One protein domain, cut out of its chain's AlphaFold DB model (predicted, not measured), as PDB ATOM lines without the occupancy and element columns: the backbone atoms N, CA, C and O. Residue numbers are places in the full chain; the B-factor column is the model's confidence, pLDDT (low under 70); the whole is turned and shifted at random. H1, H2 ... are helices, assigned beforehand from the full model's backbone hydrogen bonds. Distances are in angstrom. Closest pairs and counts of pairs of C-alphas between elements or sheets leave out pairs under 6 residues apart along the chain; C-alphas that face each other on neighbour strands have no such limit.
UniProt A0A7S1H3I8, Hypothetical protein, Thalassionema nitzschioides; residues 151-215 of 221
ATOM      1  N   PRO A 151     -15.765 -29.101  36.740       95.00
ATOM      2  CA  PRO A 151     -16.140 -28.440  37.990       95.00
ATOM      3  C   PRO A 151     -16.059 -29.365  39.209       95.00
ATOM      4  O   PRO A 151     -15.635 -28.913  40.270       95.00
ATOM      5  N   ASP A 152     -16.386 -30.652  39.059       94.94
ATOM      6  CA  ASP A 152     -16.303 -31.630  40.152       94.94
ATOM      7  C   ASP A 152     -14.844 -31.884  40.543       94.94
ATOM      8  O   ASP A 152     -14.512 -31.959  41.725       94.94
ATOM      9  N   VAL A 153     -13.953 -31.973  39.545       94.94
ATOM     10  CA  VAL A 153     -12.508 -32.130  39.776       94.94
ATOM     11  C   VAL A 153     -11.978 -30.913  40.515       94.94
ATOM     12  O   VAL A 153     -11.316 -31.066  41.535       94.94
ATOM     13  N   ILE A 154     -12.319 -29.708  40.057       95.50
ATOM     14  CA  ILE A 154     -11.920 -28.460  40.714       95.50
ATOM     15  C   ILE A 154     -12.410 -28.441  42.165       95.50
ATOM     16  O   ILE A 154     -11.607 -28.187  43.058       95.50
ATOM     17  N   ALA A 155     -13.678 -28.774  42.419       95.56
ATOM     18  CA  ALA A 155     -14.226 -28.824  43.772       95.56
ATOM     19  C   ALA A 155     -13.485 -29.835  44.665       95.56
ATOM     20  O   ALA A 155     -13.192 -29.533  45.824       95.56
ATOM     21  N   MET A 156     -13.125 -31.009  44.132       95.00
ATOM     22  CA  MET A 156     -12.297 -31.978  44.855       95.00
ATOM     23  C   MET A 156     -10.903 -31.418  45.155       95.00
ATOM     24  O   MET A 156     -10.454 -31.527  46.293       95.00
ATOM     25  N   LEU A 157     -10.232 -30.778  44.193       94.44
ATOM     26  CA  LEU A 157      -8.915 -30.170  44.420       94.44
ATOM     27  C   LEU A 157      -8.976 -29.096  45.511       94.44
ATOM     28  O   LEU A 157      -8.198 -29.141  46.462       94.44
ATOM     29  N   GLU A 158      -9.937 -28.179  45.429       94.88
ATOM     30  CA  GLU A 158     -10.130 -27.139  46.445       94.88
ATOM     31  C   GLU A 158     -10.370 -27.739  47.834       94.88
ATOM     32  O   GLU A 158      -9.824 -27.264  48.833       94.88
ATOM     33  N   HIS A 159     -11.130 -28.836  47.895       93.94
ATOM     34  CA  HIS A 159     -11.382 -29.561  49.130       93.94
ATOM     35  C   HIS A 159     -10.125 -30.247  49.692       93.94
ATOM     36  O   HIS A 159      -9.817 -30.083  50.873       93.94
ATOM     37  N   TYR A 160      -9.379 -31.012  48.890       93.38
ATOM     38  CA  TYR A 160      -8.223 -31.768  49.388       93.38
ATOM     39  C   TYR A 160      -7.043 -30.872  49.763       93.38
ATOM     40  O   TYR A 160      -6.415 -31.106  50.802       93.38
ATOM     41  N   PHE A 161      -6.788 -29.832  48.966       92.31
ATOM     42  CA  PHE A 161      -5.710 -28.869  49.197       92.31
ATOM     43  C   PHE A 161      -6.113 -27.720  50.129       92.31
ATOM     44  O   PHE A 161      -5.266 -26.907  50.491       92.31
ATOM     45  N   GLN A 162      -7.384 -27.659  50.550       93.94
ATOM     46  CA  GLN A 162      -7.909 -26.637  51.467       93.94
ATOM     47  C   GLN A 162      -7.599 -25.211  50.985       93.94
ATOM     48  O   GLN A 162      -7.233 -24.331  51.764       93.94
ATOM     49  N   THR A 163      -7.724 -24.992  49.677       91.69
ATOM     50  CA  THR A 163      -7.378 -23.735  49.012       91.69
ATOM     51  C   THR A 163      -8.382 -23.423  47.914       91.69
ATOM     52  O   THR A 163      -9.122 -24.295  47.468       91.69
ATOM     53  N   THR A 164      -8.406 -22.173  47.468       94.31
ATOM     54  CA  THR A 164      -9.194 -21.766  46.304       94.31
ATOM     55  C   THR A 164      -8.301 -21.710  45.078       94.31
ATOM     56  O   THR A 164      -7.300 -20.988  45.083       94.31
ATOM     57  N   LEU A 165      -8.670 -22.426  44.018       93.88
ATOM     58  CA  LEU A 165      -7.923 -22.391  42.764       93.88
ATOM     59  C   LEU A 165      -8.100 -21.022  42.093       93.88
ATOM     60  O   LEU A 165      -9.213 -20.491  41.995       93.88
ATOM     61  N   SER A 166      -6.995 -20.467  41.597       96.50
ATOM     62  CA  SER A 166      -7.021 -19.259  40.767       96.50
ATOM     63  C   SER A 166      -7.737 -19.518  39.438       96.50
ATOM     64  O   SER A 166      -7.771 -20.648  38.952       96.50
ATOM     65  N   GLU A 167      -8.251 -18.469  38.790       95.75
ATOM     66  CA  GLU A 167      -8.896 -18.578  37.468       95.75
ATOM     67  C   GLU A 167      -8.004 -19.283  36.433       95.75
ATOM     68  O   GLU A 167      -8.474 -20.087  35.629       95.75
ATOM     69  N   GLN A 168      -6.691 -19.044  36.490       95.38
ATOM     70  CA  GLN A 168      -5.727 -19.707  35.611       95.38
ATOM     71  C   GLN A 168      -5.619 -21.209  35.909       95.38
ATOM     72  O   GLN A 168      -5.608 -22.012  34.980       95.38
ATOM     73  N   GLN A 169      -5.575 -21.604  37.184       95.25
ATOM     74  CA  GLN A 169      -5.537 -23.013  37.590       95.25
ATOM     75  C   GLN A 169      -6.837 -23.738  37.238       95.25
ATOM     76  O   GLN A 169      -6.786 -24.837  36.692       95.25
ATOM     77  N   ARG A 170      -7.998 -23.109  37.466       96.25
ATOM     78  CA  ARG A 170      -9.299 -23.662  37.057       96.25
ATOM     79  C   ARG A 170      -9.337 -23.917  35.556       96.25
ATOM     80  O   ARG A 170      -9.693 -25.012  35.140       96.25
ATOM     81  N   GLN A 171      -8.899 -22.949  34.751       95.06
ATOM     82  CA  GLN A 171      -8.850 -23.104  33.299       95.06
ATOM     83  C   GLN A 171      -7.926 -24.253  32.871       95.06
ATOM     84  O   GLN A 171      -8.287 -25.026  31.987       95.06
ATOM     85  N   ARG A 172      -6.758 -24.398  33.510       94.38
ATOM     86  CA  ARG A 172      -5.831 -25.513  33.247       94.38
ATOM     87  C   ARG A 172      -6.465 -26.869  33.552       94.38
ATOM     88  O   ARG A 172      -6.395 -27.764  32.715       94.38
ATOM     89  N   VAL A 173      -7.135 -27.004  34.698       94.12
ATOM     90  CA  VAL A 173      -7.859 -28.231  35.067       94.12
ATOM     91  C   VAL A 173      -8.973 -28.523  34.067       94.12
ATOM     92  O   VAL A 173      -9.061 -29.641  33.569       94.12
ATOM     93  N   THR A 174      -9.785 -27.525  33.710       94.75
ATOM     94  CA  THR A 174     -10.862 -27.693  32.727       94.75
ATOM     95  C   THR A 174     -10.326 -28.181  31.388       94.75
ATOM     96  O   THR A 174     -10.842 -29.150  30.840       94.75
ATOM     97  N   GLU A 175      -9.254 -27.572  30.881       93.19
ATOM     98  CA  GLU A 175      -8.637 -28.006  29.628       93.19
ATOM     99  C   GLU A 175      -8.056 -29.420  29.724       93.19
ATOM    100  O   GLU A 175      -8.221 -30.199  28.787       93.19
ATOM    101  N   ALA A 176      -7.415 -29.773  30.842       91.06
ATOM    102  CA  ALA A 176      -6.857 -31.105  31.053       91.06
ATOM    103  C   ALA A 176      -7.942 -32.195  31.111       91.06
ATOM    104  O   ALA A 176      -7.731 -33.293  30.593       91.06
ATOM    105  N   VAL A 177      -9.098 -31.896  31.712       92.38
ATOM    106  CA  VAL A 177     -10.209 -32.842  31.888       92.38
ATOM    107  C   VAL A 177     -11.077 -32.930  30.633       92.38
ATOM    108  O   VAL A 177     -11.333 -34.026  30.140       92.38
ATOM    109  N   GLU A 178     -11.524 -31.798  30.090       91.44
ATOM    110  CA  GLU A 178     -12.454 -31.752  28.950       91.44
ATOM    111  C   GLU A 178     -11.758 -31.907  27.594       91.44
ATOM    112  O   GLU A 178     -12.399 -32.275  26.607       91.44
ATOM    113  N   GLY A 179     -10.443 -31.697  27.557       88.69
ATOM    114  CA  GLY A 179      -9.643 -31.683  26.343       88.69
ATOM    115  C   GLY A 179      -9.635 -30.313  25.663       88.69
ATOM    116  O   GLY A 179     -10.575 -29.524  25.743       88.69
ATOM    117  N   ASN A 180      -8.560 -30.034  24.932       87.50
ATOM    118  CA  ASN A 180      -8.412 -28.824  24.130       87.50
ATOM    119  C   ASN A 180      -7.773 -29.166  22.773       87.50
ATOM    120  O   ASN A 180      -6.543 -29.259  22.672       87.50
ATOM    121  N   PRO A 181      -8.576 -29.284  21.697       83.50
ATOM    122  CA  PRO A 181      -8.080 -29.656  20.373       83.50
ATOM    123  C   PRO A 181      -7.015 -28.702  19.823       83.50
ATOM    124  O   PRO A 181      -6.119 -29.127  19.102       83.50
ATOM    125  N   ARG A 182      -7.070 -27.409  20.183       84.88
ATOM    126  CA  ARG A 182      -6.100 -26.403  19.711       84.88
ATOM    127  C   ARG A 182      -4.709 -26.601  20.309       84.88
ATOM    128  O   ARG A 182      -3.730 -26.186  19.699       84.88
ATOM    129  N   LYS A 183      -4.635 -27.211  21.493       80.62
ATOM    130  CA  LYS A 183      -3.387 -27.535  22.195       80.62
ATOM    131  C   LYS A 183      -3.001 -29.015  22.060       80.62
ATOM    132  O   LYS A 183      -2.010 -29.425  22.647       80.62
ATOM    133  N   GLY A 184      -3.765 -29.809  21.299       80.12
ATOM    134  CA  GLY A 184      -3.544 -31.255  21.158       80.12
ATOM    135  C   GLY A 184      -3.866 -32.069  22.417       80.12
ATOM    136  O   GLY A 184      -3.406 -33.199  22.541       80.12
ATOM    137  N   ILE A 185      -4.641 -31.503  23.345       82.31
ATOM    138  CA  ILE A 185      -4.997 -32.114  24.632       82.31
ATOM    139  C   ILE A 185      -6.267 -32.942  24.433       82.31
ATOM    140  O   ILE A 185      -7.284 -32.417  23.968       82.31
ATOM    141  N   SER A 186      -6.212 -34.227  24.774       84.31
ATOM    142  CA  SER A 186      -7.360 -35.134  24.653       84.31
ATOM    143  C   SER A 186      -8.223 -35.102  25.908       84.31
ATOM    144  O   SER A 186      -7.726 -34.865  27.004       84.31
ATOM    145  N   ARG A 187      -9.526 -35.355  25.764       87.75
ATOM    146  CA  ARG A 187     -10.426 -35.460  26.918       87.75
ATOM    147  C   ARG A 187     -10.016 -36.634  27.810       87.75
ATOM    148  O   ARG A 187      -9.716 -37.710  27.294       87.75
ATOM    149  N   GLN A 188     -10.061 -36.440  29.124       88.31
ATOM    150  CA  GLN A 188      -9.783 -37.483  30.110       88.31
ATOM    151  C   GLN A 188     -11.071 -37.994  30.756       88.31
ATOM    152  O   GLN A 188     -12.006 -37.239  31.026       88.31
ATOM    153  N   HIS A 189     -11.104 -39.297  31.024       90.56
ATOM    154  CA  HIS A 189     -12.171 -39.950  31.772       90.56
ATOM    155  C   HIS A 189     -11.666 -40.254  33.180       90.56
ATOM    156  O   HIS A 189     -11.011 -41.268  33.403       90.56
ATOM    157  N   LEU A 190     -11.946 -39.343  34.111       90.81
ATOM    158  CA  LEU A 190     -11.493 -39.448  35.494       90.81
ATOM    159  C   LEU A 190     -12.625 -39.936  36.393       90.81
ATOM    160  O   LEU A 190     -13.735 -39.403  36.365       90.81
ATOM    161  N   THR A 191     -12.338 -40.948  37.200       92.94
ATOM    162  CA  THR A 191     -13.198 -41.364  38.311       92.94
ATOM    163  C   THR A 191     -12.820 -40.593  39.581       92.94
ATOM    164  O   THR A 191     -11.655 -40.210  39.729       92.94
ATOM    165  N   PRO A 192     -13.745 -40.416  40.543       92.50
ATOM    166  CA  PRO A 192     -13.425 -39.802  41.835       92.50
ATOM    167  C   PRO A 192     -12.233 -40.450  42.545       92.50
ATOM    168  O   PRO A 192     -11.371 -39.746  43.059       92.50
ATOM    169  N   ALA A 193     -12.121 -41.780  42.486       91.06
ATOM    170  CA  ALA A 193     -11.003 -42.511  43.080       91.06
ATOM    171  C   ALA A 193      -9.651 -42.172  42.425       91.06
ATOM    172  O   ALA A 193      -8.641 -42.066  43.113       91.06
ATOM    173  N   GLN A 194      -9.621 -41.967  41.103       91.12
ATOM    174  CA  GLN A 194      -8.395 -41.551  40.411       91.12
ATOM    175  C   GLN A 194      -7.979 -40.134  40.806       91.12
ATOM    176  O   GLN A 194      -6.793 -39.886  41.001       91.12
ATOM    177  N   VAL A 195      -8.936 -39.212  40.936       92.19
ATOM    178  CA  VAL A 195      -8.640 -37.841  41.376       92.19
ATOM    179  C   VAL A 195      -8.129 -37.842  42.813       92.19
ATOM    180  O   VAL A 195      -7.116 -37.210  43.076       92.19
ATOM    181  N   GLU A 196      -8.766 -38.593  43.713       92.12
ATOM    182  CA  GLU A 196      -8.309 -38.753  45.098       92.12
ATOM    183  C   GLU A 196      -6.896 -39.343  45.185       92.12
ATOM    184  O   GLU A 196      -6.065 -38.860  45.949       92.12
ATOM    185  N   GLN A 197      -6.593 -40.365  44.385       91.06
ATOM    186  CA  GLN A 197      -5.246 -40.926  44.358       91.06
ATOM    187  C   GLN A 197      -4.221 -39.874  43.913       91.06
ATOM    188  O   GLN A 197      -3.175 -39.733  44.541       91.06
ATOM    189  N   LEU A 198      -4.530 -39.098  42.871       89.06
ATOM    190  CA  LEU A 198      -3.639 -38.039  42.403       89.06
ATOM    191  C   LEU A 198      -3.454 -36.941  43.452       89.06
ATOM    192  O   LEU A 198      -2.339 -36.477  43.648       89.06
ATOM    193  N   THR A 199      -4.501 -36.534  44.166       90.00
ATOM    194  CA  THR A 199      -4.347 -35.540  45.239       90.00
ATOM    195  C   THR A 199      -3.595 -36.077  46.453       90.00
ATOM    196  O   THR A 199      -3.055 -35.287  47.216       90.00
ATOM    197  N   ALA A 200      -3.539 -37.396  46.643       90.19
ATOM    198  CA  ALA A 200      -2.736 -38.019  47.690       90.19
ATOM    199  C   ALA A 200      -1.248 -38.161  47.315       90.19
ATOM    200  O   ALA A 200      -0.405 -38.240  48.205       90.19
ATOM    201  N   GLU A 201      -0.922 -38.216  46.021       89.81
ATOM    202  CA  GLU A 201       0.456 -38.343  45.522       89.81
ATOM    203  C   GLU A 201       1.215 -37.006  45.477       89.81
ATOM    204  O   GLU A 201       2.447 -37.011  45.497       89.81
ATOM    205  N   TYR A 202       0.505 -35.874  45.425       89.62
ATOM    206  CA  TYR A 202       1.088 -34.538  45.276       89.62
ATOM    207  C   TYR A 202       0.636 -33.602  46.402       89.62
ATOM    208  O   TYR A 202      -0.559 -33.434  46.629       89.62
ATOM    209  N   ASP A 203       1.591 -32.941  47.061       88.56
ATOM    210  CA  ASP A 203       1.319 -31.963  48.128       88.56
ATOM    211  C   ASP A 203       1.046 -30.544  47.590       88.56
ATOM    212  O   ASP A 203       0.453 -29.718  48.288       88.56
ATOM    213  N   ASP A 204       1.451 -30.263  46.346       92.06
ATOM    214  CA  ASP A 204       1.274 -28.971  45.683       92.06
ATOM    215  C   ASP A 204       0.245 -29.034  44.541       92.06
ATOM    216  O   ASP A 204       0.226 -29.959  43.721       92.06
ATOM    217  N   VAL A 205      -0.611 -28.008  44.472       91.88
ATOM    218  CA  VAL A 205      -1.697 -27.920  43.484       91.88
ATOM    219  C   VAL A 205      -1.152 -27.775  42.066       91.88
ATOM    220  O   VAL A 205      -1.690 -28.385  41.143       91.88
ATOM    221  N   ASP A 206      -0.107 -26.976  41.855       92.88
ATOM    222  CA  ASP A 206       0.417 -26.732  40.512       92.88
ATOM    223  C   ASP A 206       1.149 -27.959  39.958       92.88
ATOM    224  O   ASP A 206       1.025 -28.245  38.761       92.88
ATOM    225  N   GLU A 207       1.844 -28.714  40.813       91.00
ATOM    226  CA  GLU A 207       2.425 -30.014  40.456       91.00
ATOM    227  C   GLU A 207       1.344 -31.037  40.083       91.00
ATOM    228  O   GLU A 207       1.449 -31.702  39.046       91.00
ATOM    229  N   MET A 208       0.264 -31.105  40.866       90.62
ATOM    230  CA  MET A 208      -0.874 -31.981  40.590       90.62
ATOM    231  C   MET A 208      -1.543 -31.636  39.248       90.62
ATOM    232  O   MET A 208      -1.754 -32.516  38.407       90.62
ATOM    233  N   ILE A 209      -1.812 -30.349  38.989       92.19
ATOM    234  CA  ILE A 209      -2.388 -29.887  37.715       92.19
ATOM    235  C   ILE A 209      -1.444 -30.209  36.553       92.19
ATOM    236  O   ILE A 209      -1.892 -30.662  35.499       92.19
ATOM    237  N   GLN A 210      -0.134 -30.035  36.734       90.75
ATOM    238  CA  GLN A 210       0.837 -30.391  35.705       90.75
ATOM    239  C   GLN A 210       0.826 -31.897  35.399       90.75
ATOM    240  O   GLN A 210       1.008 -32.292  34.245       90.75
ATOM    241  N   LYS A 211       0.588 -32.753  36.400       88.94
ATOM    242  CA  LYS A 211       0.424 -34.192  36.168       88.94
ATOM    243  C   LYS A 211      -0.844 -34.501  35.373       88.94
ATOM    244  O   LYS A 211      -0.766 -35.293  34.432       88.94
ATOM    245  N   LEU A 212      -1.964 -33.842  35.684       88.06
ATOM    246  CA  LEU A 212      -3.198 -33.952  34.897       88.06
ATOM    247  C   LEU A 212      -2.973 -33.552  33.430       88.06
ATOM    248  O   LEU A 212      -3.441 -34.242  32.530       88.06
ATOM    249  N   GLU A 213      -2.221 -32.482  33.166       87.31
ATOM    250  CA  GLU A 213      -1.938 -31.997  31.804       87.31
ATOM    251  C   GLU A 213      -1.104 -32.978  30.963       87.31
ATOM    252  O   GLU A 213      -1.240 -33.013  29.741       87.31
ATOM    253  N   ARG A 214      -0.241 -33.789  31.589       81.81
ATOM    254  CA  ARG A 214       0.651 -34.715  30.870       81.81
ATOM    255  C   ARG A 214      -0.051 -35.950  30.301       81.81
ATOM    256  O   ARG A 214       0.600 -36.717  29.601       81.81
ATOM    257  N   HIS A 215      -1.342 -36.158  30.574       67.81
ATOM    258  CA  HIS A 215      -2.107 -37.332  30.120       67.81
ATOM    259  C   HIS A 215      -1.469 -38.691  30.472       67.81
ATOM    260  O   HIS A 215      -1.814 -39.715  29.890       67.81
TER     261      HIS A 215
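This is residues 151 to 215 of the 221 residues of the protein "Hypothetical protein" of Thalassionema nitzschioides (UniProt A0A7S1H3I8). Two pairs of short helices, H2 beside H4 and H1 beside H3, make a small compact cluster, and a long loop, residues 179 to 191, reaches from H2 round to H3. The printed part has 65 residues with four named helices, H1 to H4 in chain order, no named strand, and is all helix. It is compact, with a radius of gyration of the C-alphas of 10.9 A, and spans 32 by 24 by 19 A.

H2, residues 167 to 178, touches H4, residues 205 to 213, at a shallow tilt of 30 degrees, the same way; their closest C-alphas, of Ala 176 and Glu 213, are 5.1 A apart. With residues 170 to 174 alone, H2 touches H1, residues 151 to 161, at a steep tilt of 57 degrees, opposite ways; the closest C-alphas, of Ile 154 and Arg 170, are 6.6 A apart. H1 touches H3, residues 192 to 201, at a shallow tilt of 34 degrees, only just short of steep; the closest C-alphas, of Tyr 160 and Thr 199, are 6.8 A apart. H2 and H3 are apart. In H1, H2, H3 and H4 every O i to N i+4 pair is within hydrogen-bond range.

H2 is 16.1 A long and H1 15.3 A. C-alpha 151 is at (-16.140, -28.440, 37.990) and C-alpha 213 at (-1.938, -31.997, 31.804).

The C-alphas farthest apart, of Gln 162 and Arg 182, are 31.8 A apart. The link H2 to H3 is long, and the printed part has no cut. Residue 215 is under 70 in pLDDT.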